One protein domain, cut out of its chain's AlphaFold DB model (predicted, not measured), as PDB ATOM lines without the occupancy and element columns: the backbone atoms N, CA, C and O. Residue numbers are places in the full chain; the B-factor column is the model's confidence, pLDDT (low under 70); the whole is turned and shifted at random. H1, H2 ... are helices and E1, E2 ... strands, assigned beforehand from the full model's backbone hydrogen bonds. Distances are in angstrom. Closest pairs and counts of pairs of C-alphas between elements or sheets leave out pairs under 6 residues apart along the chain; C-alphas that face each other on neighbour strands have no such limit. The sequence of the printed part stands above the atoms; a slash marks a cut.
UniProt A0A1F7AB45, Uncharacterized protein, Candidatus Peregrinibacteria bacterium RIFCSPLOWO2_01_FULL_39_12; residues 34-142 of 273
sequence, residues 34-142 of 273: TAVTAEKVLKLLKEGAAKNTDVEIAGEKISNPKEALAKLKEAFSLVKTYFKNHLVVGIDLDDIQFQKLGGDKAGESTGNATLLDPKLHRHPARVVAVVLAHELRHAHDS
ATOM      1  N   THR A  34     144.839 141.609  98.045       83.06
ATOM      2  CA  THR A  34     145.238 140.308  97.504       83.06
ATOM      3  C   THR A  34     144.016 139.583  96.945       83.06
ATOM      4  O   THR A  34     143.044 139.376  97.674       83.06
ATOM      5  N   ALA A  35     144.079 139.180  95.676       88.19
ATOM      6  CA  ALA A  35     143.036 138.387  95.042       88.19
ATOM      7  C   ALA A  35     142.834 137.041  95.770       88.19
ATOM      8  O   ALA A  35     143.786 136.415  96.250       88.19
ATOM      9  N   VAL A  36     141.581 136.596  95.882       92.38
ATOM     10  CA  VAL A  36     141.190 135.367  96.595       92.38
ATOM     11  C   VAL A  36     140.369 134.479  95.665       92.38
ATOM     12  O   VAL A  36     139.315 134.904  95.208       92.38
ATOM     13  N   THR A  37     140.798 133.243  95.405       93.19
ATOM     14  CA  THR A  37     140.072 132.325  94.502       93.19
ATOM     15  C   THR A  37     138.644 132.036  94.974       93.19
ATOM     16  O   THR A  37     138.353 132.042  96.178       93.19
ATOM     17  N   ALA A  38     137.740 131.740  94.036       92.62
ATOM     18  CA  ALA A  38     136.346 131.428  94.334       92.62
ATOM     19  C   ALA A  38     136.212 130.207  95.257       92.62
ATOM     20  O   ALA A  38     135.356 130.206  96.147       92.62
ATOM     21  N   GLU A  39     137.080 129.199  95.118       92.81
ATOM     22  CA  GLU A  39     137.113 128.050  96.030       92.81
ATOM     23  C   GLU A  39     137.394 128.490  97.477       92.81
ATOM     24  O   GLU A  39     136.654 128.143  98.409       92.81
ATOM     25  N   LYS A  40     138.421 129.326  97.675       93.94
ATOM     26  CA  LYS A  40     138.778 129.852  98.997       93.94
ATOM     27  C   LYS A  40     137.679 130.750  99.565       93.94
ATOM     28  O   LYS A  40     137.374 130.643 100.753       93.94
ATOM     29  N   VAL A  41     137.034 131.572  98.737       94.75
ATOM     30  CA  VAL A  41     135.866 132.382  99.126       94.75
ATOM     31  C   VAL A  41     134.716 131.509  99.625       94.75
ATOM     32  O   VAL A  41     134.195 131.742 100.717       94.75
ATOM     33  N   LEU A  42     134.350 130.458  98.884       95.44
ATOM     34  CA  LEU A  42     133.297 129.524  99.292       95.44
ATOM     35  C   LEU A  42     133.629 128.832 100.621       95.44
ATOM     36  O   LEU A  42     132.736 128.638 101.452       95.44
ATOM     37  N   LYS A  43     134.902 128.483 100.840       96.00
ATOM     38  CA  LYS A  43     135.376 127.902 102.102       96.00
ATOM     39  C   LYS A  43     135.240 128.885 103.268       96.00
ATOM     40  O   LYS A  43     134.627 128.528 104.273       96.00
ATOM     41  N   LEU A  44     135.738 130.115 103.121       96.12
ATOM     42  CA  LEU A  44     135.658 131.153 104.158       96.12
ATOM     43  C   LEU A  44     134.204 131.457 104.537       96.12
ATOM     44  O   LEU A  44     133.856 131.457 105.716       96.12
ATOM     45  N   LEU A  45     133.328 131.625 103.544       96.50
ATOM     46  CA  LEU A  45     131.900 131.852 103.767       96.50
ATOM     47  C   LEU A  45     131.228 130.672 104.483       96.50
ATOM     48  O   LEU A  45     130.392 130.878 105.361       96.50
ATOM     49  N   LYS A  46     131.596 129.428 104.151       97.25
ATOM     50  CA  LYS A  46     131.082 128.228 104.833       97.25
ATOM     51  C   LYS A  46     131.507 128.182 106.300       97.25
ATOM     52  O   LYS A  46     130.682 127.863 107.154       97.25
ATOM     53  N   GLU A  47     132.763 128.502 106.595       96.44
ATOM     54  CA  GLU A  47     133.278 128.550 107.966       96.44
ATOM     55  C   GLU A  47     132.622 129.672 108.780       96.44
ATOM     56  O   GLU A  47     132.170 129.424 109.900       96.44
ATOM     57  N   GLY A  48     132.492 130.873 108.206       95.81
ATOM     58  CA  GLY A  48     131.792 131.996 108.833       95.81
ATOM     59  C   GLY A  48     130.314 131.705 109.084       95.81
ATOM     60  O   GLY A  48     129.805 131.973 110.170       95.81
ATOM     61  N   ALA A  49     129.629 131.072 108.126       95.62
ATOM     62  CA  ALA A  49     128.234 130.658 108.277       95.62
ATOM     63  C   ALA A  49     128.043 129.595 109.370       95.62
ATOM     64  O   ALA A  49     127.016 129.594 110.042       95.62
ATOM     65  N   ALA A  50     129.014 128.698 109.567       95.75
ATOM     66  CA  ALA A  50     128.970 127.699 110.634       95.75
ATOM     67  C   ALA A  50     129.211 128.312 112.024       95.75
ATOM     68  O   ALA A  50     128.648 127.841 113.010       95.75
ATOM     69  N   LYS A  51     130.041 129.357 112.100       95.19
ATOM     70  CA  LYS A  51     130.400 130.041 113.351       95.19
ATOM     71  C   LYS A  51     129.501 131.240 113.675       95.19
ATOM     72  O   LYS A  51     129.587 131.756 114.782       95.19
ATOM     73  N   ASN A  52     128.637 131.659 112.746       92.56
ATOM     74  CA  ASN A  52     127.871 132.912 112.804       92.56
ATOM     75  C   ASN A  52     128.768 134.138 113.049       92.56
ATOM     76  O   ASN A  52     128.456 134.993 113.874       92.56
ATOM     77  N   THR A  53     129.900 134.201 112.351       95.25
ATOM     78  CA  THR A  53     130.873 135.293 112.471       95.25
ATOM     79  C   THR A  53     131.092 135.973 111.134       95.25
ATOM     80  O   THR A  53     131.147 135.295 110.107       95.25
ATOM     81  N   ASP A  54     131.301 137.285 111.167       95.62
ATOM     82  CA  ASP A  54     131.713 138.064 110.002       95.62
ATOM     83  C   ASP A  54     132.977 137.464 109.363       95.62
ATOM     84  O   ASP A  54     133.849 136.927 110.055       95.62
ATOM     85  N   VAL A  55     133.083 137.569 108.039       96.19
ATOM     86  CA  VAL A  55     134.276 137.147 107.289       96.19
ATOM     87  C   VAL A  55     134.795 138.291 106.439       96.19
ATOM     88  O   VAL A  55     134.018 139.118 105.971       96.19
ATOM     89  N   GLU A  56     136.103 138.327 106.223       94.56
ATOM     90  CA  GLU A  56     136.739 139.303 105.344       94.56
ATOM     91  C   GLU A  56     137.209 138.619 104.059       94.56
ATOM     92  O   GLU A  56     137.881 137.585 104.101       94.56
ATOM     93  N   ILE A  57     136.830 139.183 102.914       93.25
ATOM     94  CA  ILE A  57     137.173 138.673 101.588       93.25
ATOM     95  C   ILE A  57     137.752 139.822 100.775       93.25
ATOM     96  O   ILE A  57     137.042 140.773 100.471       93.25
ATOM     97  N   ALA A  58     139.043 139.735 100.444       90.75
ATOM     98  CA  ALA A  58     139.780 140.773  99.718       90.75
ATOM     99  C   ALA A  58     139.536 142.196 100.275       90.75
ATOM    100  O   ALA A  58     139.263 143.135  99.531       90.75
ATOM    101  N   GLY A  59     139.597 142.348 101.604       88.75
ATOM    102  CA  GLY A  59     139.388 143.626 102.295       88.75
ATOM    103  C   GLY A  59     137.924 144.038 102.497       88.75
ATOM    104  O   GLY A  59     137.672 145.061 103.129       88.75
ATOM    105  N   GLU A  60     136.952 143.272 101.991       90.00
ATOM    106  CA  GLU A  60     135.524 143.523 102.202       90.00
ATOM    107  C   GLU A  60     134.986 142.673 103.353       90.00
ATOM    108  O   GLU A  60     135.074 141.441 103.343       90.00
ATOM    109  N   LYS A  61     134.375 143.337 104.336       94.38
ATOM    110  CA  LYS A  61     133.737 142.680 105.475       94.38
ATOM    111  C   LYS A  61     132.314 142.236 105.120       94.38
ATOM    112  O   LYS A  61     131.464 143.058 104.793       94.38
ATOM    113  N   ILE A  62     132.033 140.944 105.264       94.44
ATOM    114  CA  ILE A  62     130.733 140.325 104.990       94.44
ATOM    115  C   ILE A  62     130.100 139.874 106.307       94.44
ATOM    116  O   ILE A  62     130.496 138.860 106.885       94.44
ATOM    117  N   SER A  63     129.081 140.609 106.757       94.75
ATOM    118  CA  SER A  63     128.413 140.353 108.043       94.75
ATOM    119  C   SER A  63     127.364 139.234 108.007       94.75
ATOM    120  O   SER A  63     126.944 138.739 109.047       94.75
ATOM    121  N   ASN A  64     126.918 138.815 106.816       94.38
ATOM    122  CA  ASN A  64     125.992 137.687 106.647       94.38
ATOM    123  C   ASN A  64     126.584 136.614 105.714       94.38
ATOM    124  O   ASN A  64     126.143 136.463 104.567       94.38
ATOM    125  N   PRO A  65     127.589 135.846 106.177       96.31
ATOM    126  CA  PRO A  65     128.270 134.850 105.350       96.31
ATOM    127  C   PRO A  65     127.338 133.735 104.857       96.31
ATOM    128  O   PRO A  65     127.564 133.180 103.785       96.31
ATOM    129  N   LYS A  66     126.264 133.419 105.596       96.38
ATOM    130  CA  LYS A  66     125.285 132.394 105.203       96.38
ATOM    131  C   LYS A  66     124.508 132.805 103.953       96.38
ATOM    132  O   LYS A  66     124.371 132.005 103.028       96.38
ATOM    133  N   GLU A  67     124.009 134.036 103.924       92.94
ATOM    134  CA  GLU A  67     123.289 134.576 102.770       92.94
ATOM    135  C   GLU A  67     124.222 134.769 101.571       92.94
ATOM    136  O   GLU A  67     123.892 134.343 100.466       92.94
ATOM    137  N   ALA A  68     125.416 135.329 101.794       93.62
ATOM    138  CA  ALA A  68     126.424 135.491 100.749       93.62
ATOM    139  C   ALA A  68     126.835 134.141 100.128       93.62
ATOM    140  O   ALA A  68     126.902 134.022  98.904       93.62
ATOM    141  N   LEU A  69     127.019 133.093 100.945       96.00
ATOM    142  CA  LEU A  69     127.292 131.734 100.466       96.00
ATOM    143  C   LEU A  69     126.161 131.188  99.593       96.00
ATOM    144  O   LEU A  69     126.428 130.571  98.563       96.00
ATOM    145  N   ALA A  70     124.907 131.374 100.018       93.94
ATOM    146  CA  ALA A  70     123.743 130.902  99.276       93.94
ATOM    147  C   ALA A  70     123.640 131.601  97.913       93.94
ATOM    148  O   ALA A  70     123.553 130.918  96.895       93.94
ATOM    149  N   LYS A  71     123.758 132.934  97.893       92.00
ATOM    150  CA  LYS A  71     123.727 133.740  96.665       92.00
ATOM    151  C   LYS A  71     124.843 133.370  95.700       92.00
ATOM    152  O   LYS A  71     124.588 133.202  94.515       92.00
ATOM    153  N   LEU A  72     126.071 133.211  96.193       93.56
ATOM    154  CA  LEU A  72     127.208 132.893  95.334       93.56
ATOM    155  C   LEU A  72     127.104 131.475  94.750       93.56
ATOM    156  O   LEU A  72     127.363 131.267  93.566       93.56
ATOM    157  N   LYS A  73     126.653 130.496  95.547       93.06
ATOM    158  CA  LYS A  73     126.361 129.143  95.044       93.06
ATOM    159  C   LYS A  73     125.252 129.144  94.000       93.06
ATOM    160  O   LYS A  73     125.369 128.446  92.996       93.06
ATOM    161  N   GLU A  74     124.187 129.901  94.240       91.19
ATOM    162  CA  GLU A  74     123.101 130.064  93.279       91.19
ATOM    163  C   GLU A  74     123.610 130.722  91.993       91.19
ATOM    164  O   GLU A  74     123.344 130.199  90.917       91.19
ATOM    165  N   ALA A  75     124.424 131.775  92.085       90.00
ATOM    166  CA  ALA A  75     125.025 132.432  90.929       90.00
ATOM    167  C   ALA A  75     125.868 131.458  90.090       90.00
ATOM    168  O   ALA A  75     125.636 131.321  88.889       90.00
ATOM    169  N   PHE A  76     126.775 130.698  90.717       89.75
ATOM    170  CA  PHE A  76     127.547 129.663  90.019       89.75
ATOM    171  C   PHE A  76     126.654 128.587  89.398       89.75
ATOM    172  O   PHE A  76     126.924 128.134  88.289       89.75
ATOM    173  N   SER A  77     125.585 128.181  90.085       87.25
ATOM    174  CA  SER A  77     124.613 127.225  89.552       87.25
ATOM    175  C   SER A  77     123.880 127.779  88.328       87.25
ATOM    176  O   SER A  77     123.735 127.074  87.331       87.25
ATOM    177  N   LEU A  78     123.458 129.046  88.367       85.06
ATOM    178  CA  LEU A  78     122.803 129.736  87.257       85.06
ATOM    179  C   LEU A  78     123.730 129.799  86.039       85.06
ATOM    180  O   LEU A  78     123.332 129.372  84.956       85.06
ATOM    181  N   VAL A  79     124.979 130.244  86.210       83.56
ATOM    182  CA  VAL A  79     125.942 130.269  85.099       83.56
ATOM    183  C   VAL A  79     126.195 128.848  84.589       83.56
ATOM    184  O   VAL A  79     126.024 128.600  83.402       83.56
ATOM    185  N   LYS A  80     126.452 127.857  85.451       80.94
ATOM    186  CA  LYS A  80     126.616 126.456  85.010       80.94
ATOM    187  C   LYS A  80     125.395 125.894  84.288       80.94
ATOM    188  O   LYS A  80     125.560 125.097  83.376       80.94
ATOM    189  N   THR A  81     124.183 126.269  84.687       78.62
ATOM    190  CA  THR A  81     122.941 125.770  84.079       78.62
ATOM    191  C   THR A  81     122.749 126.346  82.686       78.62
ATOM    192  O   THR A  81     122.441 125.606  81.753       78.62
ATOM    193  N   TYR A  82     122.943 127.655  82.532       70.62
ATOM    194  CA  TYR A  82     122.571 128.339  81.300       70.62
ATOM    195  C   TYR A  82     123.739 128.624  80.345       70.62
ATOM    196  O   TYR A  82     123.516 128.750  79.145       70.62
ATOM    197  N   PHE A  83     124.979 128.665  80.835       69.25
ATOM    198  CA  PHE A  83     126.185 128.846  80.018       69.25
ATOM    199  C   PHE A  83     126.881 127.530  79.640       69.25
ATOM    200  O   PHE A  83     127.860 127.559  78.899       69.25
ATOM    201  N   LYS A  84     126.360 126.364  80.058       64.19
ATOM    202  CA  LYS A  84     126.955 125.039  79.771       64.19
ATOM    203  C   LYS A  84     127.250 124.782  78.289       64.19
ATOM    204  O   LYS A  84     128.213 124.099  77.973       64.19
ATOM    205  N   ASN A  85     126.403 125.299  77.400       57.66
ATOM    206  CA  ASN A  85     126.512 125.102  75.948       57.66
ATOM    207  C   ASN A  85     127.224 126.265  75.243       57.66
ATOM    208  O   ASN A  85     127.294 126.299  74.018       57.66
ATOM    209  N   HIS A  86     127.659 127.257  76.012       55.19
ATOM    210  CA  HIS A  86     128.134 128.537  75.519       55.19
ATOM    211  C   HIS A  86     129.574 128.832  75.927       55.19
ATOM    212  O   HIS A  86     130.194 129.651  75.266       55.19
ATOM    213  N   LEU A  87     130.097 128.170  76.960       55.03
ATOM    214  CA  LEU A  87     131.511 128.188  77.320       55.03
ATOM    215  C   LEU A  87     132.155 126.907  76.776       55.03
ATOM    216  O   LEU A  87     131.708 125.806  77.095       55.03
ATOM    217  N   VAL A  88     133.175 127.055  75.925       46.22
ATOM    218  CA  VAL A  88     133.904 125.934  75.293       46.22
ATOM    219  C   VAL A  88     134.662 125.101  76.335       46.22
ATOM    220  O   VAL A  88     134.888 123.906  76.143       46.22
ATOM    221  N   VAL A  89     134.994 125.710  77.473       48.91
ATOM    222  CA  VAL A  89     135.698 125.093  78.596       48.91
ATOM    223  C   VAL A  89     134.838 125.307  79.840       48.91
ATOM    224  O   VAL A  89     134.254 126.374  80.023       48.91
ATOM    225  N   GLY A  90     134.655 124.266  80.654       57.31
ATOM    226  CA  GLY A  90     133.851 124.365  81.873       57.31
ATOM    227  C   GLY A  90     134.349 125.484  82.794       57.31
ATOM    228  O   GLY A  90     135.518 125.839  82.760       57.31
ATOM    229  N   ILE A  91     133.459 126.025  83.630       67.62
ATOM    230  CA  ILE A  91     133.829 127.045  84.621       67.62
ATOM    231  C   ILE A  91     134.780 126.417  85.643       67.62
ATOM    232  O   ILE A  91     134.317 125.652  86.502       67.62
ATOM    233  N   ASP A  92     136.064 126.756  85.556       75.62
ATOM    234  CA  ASP A  92     137.032 126.482  86.609       75.62
ATOM    235  C   ASP A  92     136.895 127.545  87.706       75.62
ATOM    236  O   ASP A  92     136.808 128.745  87.444       75.62
ATOM    237  N   LEU A  93     136.794 127.099  88.957       75.81
ATOM    238  CA  LEU A  93     136.696 128.016  90.092       75.81
ATOM    239  C   LEU A  93     138.056 128.627  90.446       75.81
ATOM    240  O   LEU A  93     138.075 129.643  91.142       75.81
ATOM    241  N   ASP A  94     139.156 128.036  89.979       77.06
ATOM    242  CA  ASP A  94     140.503 128.570  90.179       77.06
ATOM    243  C   ASP A  94     140.783 129.783  89.280       77.06
ATOM    244  O   ASP A  94     141.495 130.705  89.690       77.06
ATOM    245  N   ASP A  95     140.112 129.853  88.126       82.31
ATOM    246  CA  ASP A  95     140.168 130.988  87.199       82.31
ATOM    247  C   ASP A  95     139.308 132.177  87.663       82.31
ATOM    248  O   ASP A  95     139.390 133.269  87.101       82.31
ATOM    249  N   ILE A  96     138.484 131.999  88.703       90.31
ATOM    250  CA  ILE A  96     137.634 133.055  89.263       90.31
ATOM    251  C   ILE A  96     138.234 133.541  90.576       90.31
ATOM    252  O   ILE A  96     138.391 132.780  91.533       90.31
ATOM    253  N   GLN A  97     138.504 134.839  90.669       93.19
ATOM    254  CA  GLN A  97     139.088 135.456  91.853       93.19
ATOM    255  C   GLN A  97     138.255 136.644  92.327       93.19
ATOM    256  O   GLN A  97     137.605 137.335  91.553       93.19
ATOM    257  N   PHE A  98     138.278 136.889  93.630       93.50
ATOM    258  CA  PHE A  98     137.650 138.032  94.270       93.50
ATOM    259  C   PHE A  98     138.715 139.042  94.663       93.50
ATOM    260  O   PHE A  98     139.656 138.702  95.385       93.50
ATOM    261  N   GLN A  99     138.550 140.277  94.207       92.81
ATOM    262  CA  GLN A  99     139.458 141.385  94.477       92.81
ATOM    263  C   GLN A  99     138.659 142.684  94.509       92.81
ATOM    264  O   GLN A  99     137.740 142.862  93.713       92.81
ATOM    265  N   LYS A 100     138.993 143.611  95.414       89.25
ATOM    266  CA  LYS A 100     138.361 144.934  95.406       89.25
ATOM    267  C   LYS A 100     138.710 145.656  94.104       89.25
ATOM    268  O   LYS A 100     139.891 145.858  93.813       89.25
ATOM    269  N   LEU A 101     137.692 146.044  93.340       86.19
ATOM    270  CA  LEU A 101     137.868 146.742  92.070       86.19
ATOM    271  C   LEU A 101     137.660 148.248  92.266       86.19
ATOM    272  O   LEU A 101     136.897 148.688  93.127       86.19
ATOM    273  N   GLY A 102     138.369 149.058  91.478       77.69
ATOM    274  CA  GLY A 102     138.252 150.515  91.537       77.69
ATOM    275  C   GLY A 102     136.923 151.026  90.970       77.69
ATOM    276  O   GLY A 102     136.452 150.552  89.932       77.69
ATOM    277  N   GLY A 103     136.344 152.041  91.619       76.94
ATOM    278  CA  GLY A 103     135.119 152.717  91.179       76.94
ATOM    279  C   GLY A 103     133.878 151.812  91.148       76.94
ATOM    280  O   GLY A 103     133.644 151.003  92.046       76.94
ATOM    281  N   ASP A 104     133.078 151.949  90.087       71.56
ATOM    282  CA  ASP A 104     131.794 151.247  89.923       71.56
ATOM    283  C   ASP A 104     131.922 149.846  89.297       71.56
ATOM    284  O   ASP A 104     130.909 149.216  88.989       71.56
ATOM    285  N   LYS A 105     133.145 149.340  89.085       79.81
ATOM    286  CA  LYS A 105     133.362 148.011  88.496       79.81
ATOM    287  C   LYS A 105     132.805 146.921  89.409       79.81
ATOM    288  O   LYS A 105     133.034 146.949  90.618       79.81
ATOM    289  N   ALA A 106     132.075 145.970  88.837       84.50
ATOM    290  CA  ALA A 106     131.550 144.804  89.548       84.50
ATOM    291  C   ALA A 106     132.314 143.517  89.193       84.50
ATOM    292  O   ALA A 106     132.374 142.596  90.005       84.50
ATOM    293  N   GLY A 107     132.932 143.493  88.015       87.88
ATOM    294  CA  GLY A 107     133.824 142.452  87.536       87.88
ATOM    295  C   GLY A 107     134.892 143.047  86.621       87.88
ATOM    296  O   GLY A 107     134.829 144.229  86.266       87.88
ATOM    297  N   GLU A 108     135.910 142.245  86.335       88.62
ATOM    298  CA  GLU A 108     136.935 142.531  85.339       88.62
ATOM    299  C   GLU A 108     137.573 141.229  84.863       88.62
ATOM    300  O   GLU A 108     138.065 140.428  85.657       88.62
ATOM    301  N   SER A 109     137.612 141.027  83.557       86.56
ATOM    302  CA  SER A 109     138.334 139.919  82.961       86.56
ATOM    303  C   SER A 109     139.768 140.306  82.630       86.56
ATOM    304  O   SER A 109     140.042 141.284  81.936       86.56
ATOM    305  N   THR A 110     140.706 139.506  83.121       79.75
ATOM    306  CA  THR A 110     142.123 139.584  82.777       79.75
ATOM    307  C   THR A 110     142.492 138.344  81.973       79.75
ATOM    308  O   THR A 110     141.841 137.311  82.094       79.75
ATOM    309  N   GLY A 111     143.562 138.409  81.173       67.88
ATOM    310  CA  GLY A 111     143.958 137.296  80.294       67.88
ATOM    311  C   GLY A 111     144.161 135.942  80.991       67.88
ATOM    312  O   GLY A 111     144.176 134.933  80.299       67.88
ATOM    313  N   ASN A 112     144.283 135.926  82.326       70.38
ATOM    314  CA  ASN A 112     144.523 134.729  83.129       70.38
ATOM    315  C   ASN A 112     143.476 134.505  84.241       70.38
ATOM    316  O   ASN A 112     143.627 133.552  84.999       70.38
ATOM    317  N   ALA A 113     142.488 135.392  84.422       82.62
ATOM    318  CA  ALA A 113     141.501 135.267  85.500       82.62
ATOM    319  C   ALA A 113     140.278 136.173  85.300       82.62
ATOM    320  O   ALA A 113     140.403 137.324  84.877       82.62
ATOM    321  N   THR A 114     139.115 135.695  85.734       89.69
ATOM    322  CA  THR A 114     137.907 136.491  85.960       89.69
ATOM    323  C   THR A 114     137.923 137.058  87.379       89.69
ATOM    324  O   THR A 114     137.796 136.319  88.356       89.69
ATOM    325  N   LEU A 115     138.049 138.378  87.507       92.44
ATOM    326  CA  LEU A 115     138.003 139.090  88.781       92.44
ATOM    327  C   LEU A 115     136.577 139.558  89.082       92.44
ATOM    328  O   LEU A 115     135.901 140.123  88.228       92.44
ATOM    329  N   LEU A 116     136.127 139.365  90.317       92.75
ATOM    330  CA  LEU A 116     134.835 139.827  90.820       92.75
ATOM    331  C   LEU A 116     135.022 140.714  92.049       92.75
ATOM    332  O   LEU A 116     135.790 140.384  92.955       92.75
ATOM    333  N   ASP A 117     134.268 141.808  92.125       91.00
ATOM    334  CA  ASP A 117     134.276 142.655  93.314       91.00
ATOM    335  C   ASP A 117     133.500 141.966  94.458       91.00
ATOM    336  O   ASP A 117     132.319 141.631  94.286       91.00
ATOM    337  N   PRO A 118     134.097 141.773  95.651       91.12
ATOM    338  CA  PRO A 118     133.414 141.201  96.807       91.12
ATOM    339  C   PRO A 118     132.091 141.885  97.167       91.12
ATOM    340  O   PRO A 118     131.204 141.218  97.708       91.12
ATOM    341  N   LYS A 119     131.899 143.177  96.852       89.25
ATOM    342  CA  LYS A 119     130.642 143.909  97.108       89.25
ATOM    343  C   LYS A 119     129.428 143.283  96.414       89.25
ATOM    344  O   LYS A 119     128.299 143.494  96.861       89.25
ATOM    345  N   LEU A 120     129.650 142.449  95.392       86.12
ATOM    346  CA  LEU A 120     128.616 141.669  94.715       86.12
ATOM    347  C   LEU A 120     127.758 140.824  95.666       86.12
ATOM    348  O   LEU A 120     126.596 140.573  95.357       86.12
ATOM    349  N   HIS A 121     128.257 140.454  96.852       85.38
ATOM    350  CA  HIS A 121     127.466 139.732  97.861       85.38
ATOM    351  C   HIS A 121     126.179 140.469  98.292       85.38
ATOM    352  O   HIS A 121     125.230 139.847  98.787       85.38
ATOM    353  N   ARG A 122     126.137 141.797  98.111       85.12
ATOM    354  CA  ARG A 122     124.985 142.653  98.429       85.12
ATOM    355  C   ARG A 122     123.876 142.555  97.380       85.12
ATOM    356  O   ARG A 122     122.730 142.882  97.675       85.12
ATOM    357  N   HIS A 123     124.190 142.069  96.184       83.06
ATOM    358  CA  HIS A 123     123.253 141.974  95.071       83.06
ATOM    359  C   HIS A 123     122.528 140.615  95.043       83.06
ATOM    360  O   HIS A 123     122.974 139.652  95.674       83.06
ATOM    361  N   PRO A 124     121.387 140.502  94.337       82.25
ATOM    362  CA  PRO A 124     120.741 139.216  94.082       82.25
ATOM    363  C   PRO A 124     121.660 138.252  93.319       82.25
ATOM    364  O   PRO A 124     122.437 138.678  92.466       82.25
ATOM    365  N   ALA A 125     121.517 136.942  93.554       85.38
ATOM    366  CA  ALA A 125     122.331 135.901  92.908       85.38
ATOM    367  C   ALA A 125     122.339 135.996  91.375       85.38
ATOM    368  O   ALA A 125     123.340 135.704  90.728       85.38
ATOM    369  N   ARG A 126     121.227 136.445  90.789       78.31
ATOM    370  CA  ARG A 126     121.094 136.636  89.348       78.31
ATOM    371  C   ARG A 126     121.961 137.770  88.808       78.31
ATOM    372  O   ARG A 126     122.578 137.575  87.771       78.31
ATOM    373  N   VAL A 127     122.066 138.898  89.512       79.62
ATOM    374  CA  VAL A 127     122.995 139.982  89.142       79.62
ATOM    375  C   VAL A 127     124.430 139.469  89.190       79.62
ATOM    376  O   VAL A 127     125.187 139.668  88.247       79.62
ATOM    377  N   VAL A 128     124.785 138.737  90.249       85.69
ATOM    378  CA  VAL A 128     126.115 138.121  90.376       85.69
ATOM    379  C   VAL A 128     126.379 137.147  89.223       85.69
ATOM    380  O   VAL A 128     127.470 137.146  88.665       85.69
ATOM    381  N   ALA A 129     125.379 136.354  88.823       85.56
ATOM    382  CA  ALA A 129     125.484 135.440  87.687       85.56
ATOM    383  C   ALA A 129     125.669 136.172  86.350       85.56
ATOM    384  O   ALA A 129     126.449 135.713  85.523       85.56
ATOM    385  N   VAL A 130     124.977 137.297  86.144       83.62
ATOM    386  CA  VAL A 130     125.115 138.148  84.950       83.62
ATOM    387  C   VAL A 130     126.531 138.708  84.863       83.62
ATOM    388  O   VAL A 130     127.169 138.536  83.830       83.62
ATOM    389  N   VAL A 131     127.042 139.301  85.948       86.50
ATOM    390  CA  VAL A 131     128.411 139.844  85.991       86.50
ATOM    391  C   VAL A 131     129.438 138.734  85.779       86.50
ATOM    392  O   VAL A 131     130.296 138.849  84.917       86.50
ATOM    393  N   LEU A 132     129.318 137.612  86.489       88.19
ATOM    394  CA  LEU A 132     130.231 136.485  86.305       88.19
ATOM    395  C   LEU A 132     130.216 135.962  84.864       88.19
ATOM    396  O   LEU A 132     131.267 135.710  84.285       88.19
ATOM    397  N   ALA A 133     129.035 135.791  84.276       83.31
ATOM    398  CA  ALA A 133     128.914 135.330  82.904       83.31
ATOM    399  C   ALA A 133     129.510 136.324  81.902       83.31
ATOM    400  O   ALA A 133     130.127 135.903  80.928       83.31
ATOM    401  N   HIS A 134     129.342 137.620  82.154       86.56
ATOM    402  CA  HIS A 134     129.937 138.692  81.370       86.56
ATOM    403  C   HIS A 134     131.474 138.610  81.395       86.56
ATOM    404  O   HIS A 134     132.103 138.508  80.345       86.56
ATOM    405  N   GLU A 135     132.087 138.521  82.574       87.00
ATOM    406  CA  GLU A 135     133.551 138.445  82.673       87.00
ATOM    407  C   GLU A 135     134.129 137.130  82.129       87.00
ATOM    408  O   GLU A 135     135.193 137.119  81.503       87.00
ATOM    409  N   LEU A 136     133.421 136.009  82.312       82.94
ATOM    410  CA  LEU A 136     133.821 134.722  81.733       82.94
ATOM    411  C   LEU A 136     133.801 134.764  80.200       82.94
ATOM    412  O   LEU A 136     134.651 134.148  79.562       82.94
ATOM    413  N   ARG A 137     132.867 135.506  79.591       78.31
ATOM    414  CA  ARG A 137     132.844 135.710  78.134       78.31
ATOM    415  C   ARG A 137     134.068 136.469  77.648       78.31
ATOM    416  O   ARG A 137     134.673 136.058  76.661       78.31
ATOM    417  N   HIS A 138     134.462 137.521  78.357       80.50
ATOM    418  CA  HIS A 138     135.704 138.223  78.053       80.50
ATOM    419  C   HIS A 138     136.936 137.311  78.203       80.50
ATOM    420  O   HIS A 138     137.842 137.383  77.374       80.50
ATOM    421  N   ALA A 139     136.952 136.424  79.210       77.56
ATOM    422  CA  ALA A 139     138.089 135.535  79.477       77.56
ATOM    423  C   ALA A 139     138.236 134.429  78.419       77.56
ATOM    424  O   ALA A 139     139.340 134.157  77.954       77.56
ATOM    425  N   HIS A 140     137.125 133.792  78.034       71.06
ATOM    426  CA  HIS A 140     137.151 132.565  77.233       71.06
ATOM    427  C   HIS A 140     136.901 132.765  75.733       71.06
ATOM    428  O   HIS A 140     137.387 131.961  74.943       71.06
ATOM    429  N   ASP A 141     136.187 133.818  75.319       63.69
ATOM    430  CA  ASP A 141     135.797 134.011  73.912       63.69
ATOM    431  C   ASP A 141     136.523 135.190  73.235       63.69
ATOM    432  O   ASP A 141     136.226 135.529  72.091       63.69
ATOM    433  N   SER A 142     137.491 135.824  73.912       63.44
ATOM    434  CA  SER A 142     138.280 136.994  73.460       63.44
ATOM    435  C   SER A 142     137.484 138.241  73.043       63.44
ATOM    436  O   SER A 142     138.089 139.257  72.704       63.44
TER     437      SER A 142
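Overview. This is residues 34 to 142 of the 273 residues of an uncharacterized protein of Candidatus Peregrinibacteria bacterium RIFCSPLOWO2_01_FULL_39_12 (UniProt A0A1F7AB45). A small sheet of three strands, E3, E5 and E4, is covered on one face by H4, and the long helix H2 packs on H4 from the side away from the sheet. H1 reaches from the E3 edge of the sheet to the first residues of H2, making a narrow V with it, and near the closed end of that V lie the hairpin E1 and E2 and the short helix H3. The printed part has 109 residues with four named helices and five named strands in the order H1 E1 E2 H2 E3 E4 E5 H3 H4, a mixed class of helices and strands. The larger sheet, in the order E3 E5 E4, is mixed, and the smaller one, E1 and E2, is antiparallel. The whole is compact, with a radius of gyration of the C-alphas of 13.1 A and spans of 39 by 28 by 21 A.

Along the chain. The larger sheet is made of E3, residues 96 to 98, E5, residues 113 to 116, and E4, residues 107 to 110. H4, residues 125 to 141, is 23.4 A long and ends with C-alpha 141 at (135.797, 134.011, 73.912). H2, residues 65 to 82, is 25.6 A long and begins with C-alpha 65 at (128.270, 134.850, 105.350). H1, residues 38 to 51, is 20.0 A long and begins with C-alpha 38 at (136.346, 131.428, 94.334). E1 holds residues 55 to 57, E2 residues 60 to 62, and H3 residues 118 to 122.

Arrangement. E5 is the inner strand, parallel to E3, with N 97 and O 114 at 2.8 A, and antiparallel to E4 in a hairpin, with N 108 and O 115 at 2.8 A. Residues 36 to 37 pair antiparallel with residues 97 to 98 of E3. H1 and H4 on the same face of this sheet make two layers, helices over one face of a sheet. H4 lies over E5 and E4 at a height over the sheet of 8.1 A and runs along the strands, at 16 degrees to E4 on the local plane; its C-alpha 135 is 5.0 A from that of Ser 109. H1 is on the sheet but over none of its strands, its closest C-alphas to E3 being those of Ala 38 and Gln 97, 5.5 A apart. H3 only grazes the sheet with residues 118 to 120. H2 is the hub, touching three helices. With residues 71 to 79 alone it touches H4, the same way at a steep tilt of 50 degrees, the C-alphas of Ala 75 and Ala 129 being closest at 4.4 A. With residues 65 to 69 alone it touches H1, opposite ways at a tilt of 36 degrees, only just steep, closest at Ala 49 and Lys 66, whose C-alphas are 4.6 A apart. With residues 68 to 72 alone it touches H3, closest at the C-alphas of Ala 68 and His 121, 5.2 A. In the hairpin E1 and E2, N 57 and O 60 are 2.9 A apart. H1 and H4 are apart. Every O i to N i+4 pair is within hydrogen-bond range in H1, H2 and H4; H3 has 0 of 1, with 2 of 2 O i to N i+3 pairs.

Size, cuts and confidence. The C-alphas farthest apart, those of Lys 51 and Ser 142, are 41.3 A from each other. The printed part has no cut, and its one long link is H2 to E3, residues 83 to 95. The mean pLDDT of the printed part is 84.9, with residues 83 to 91, 111 and 141 to 142 under 70.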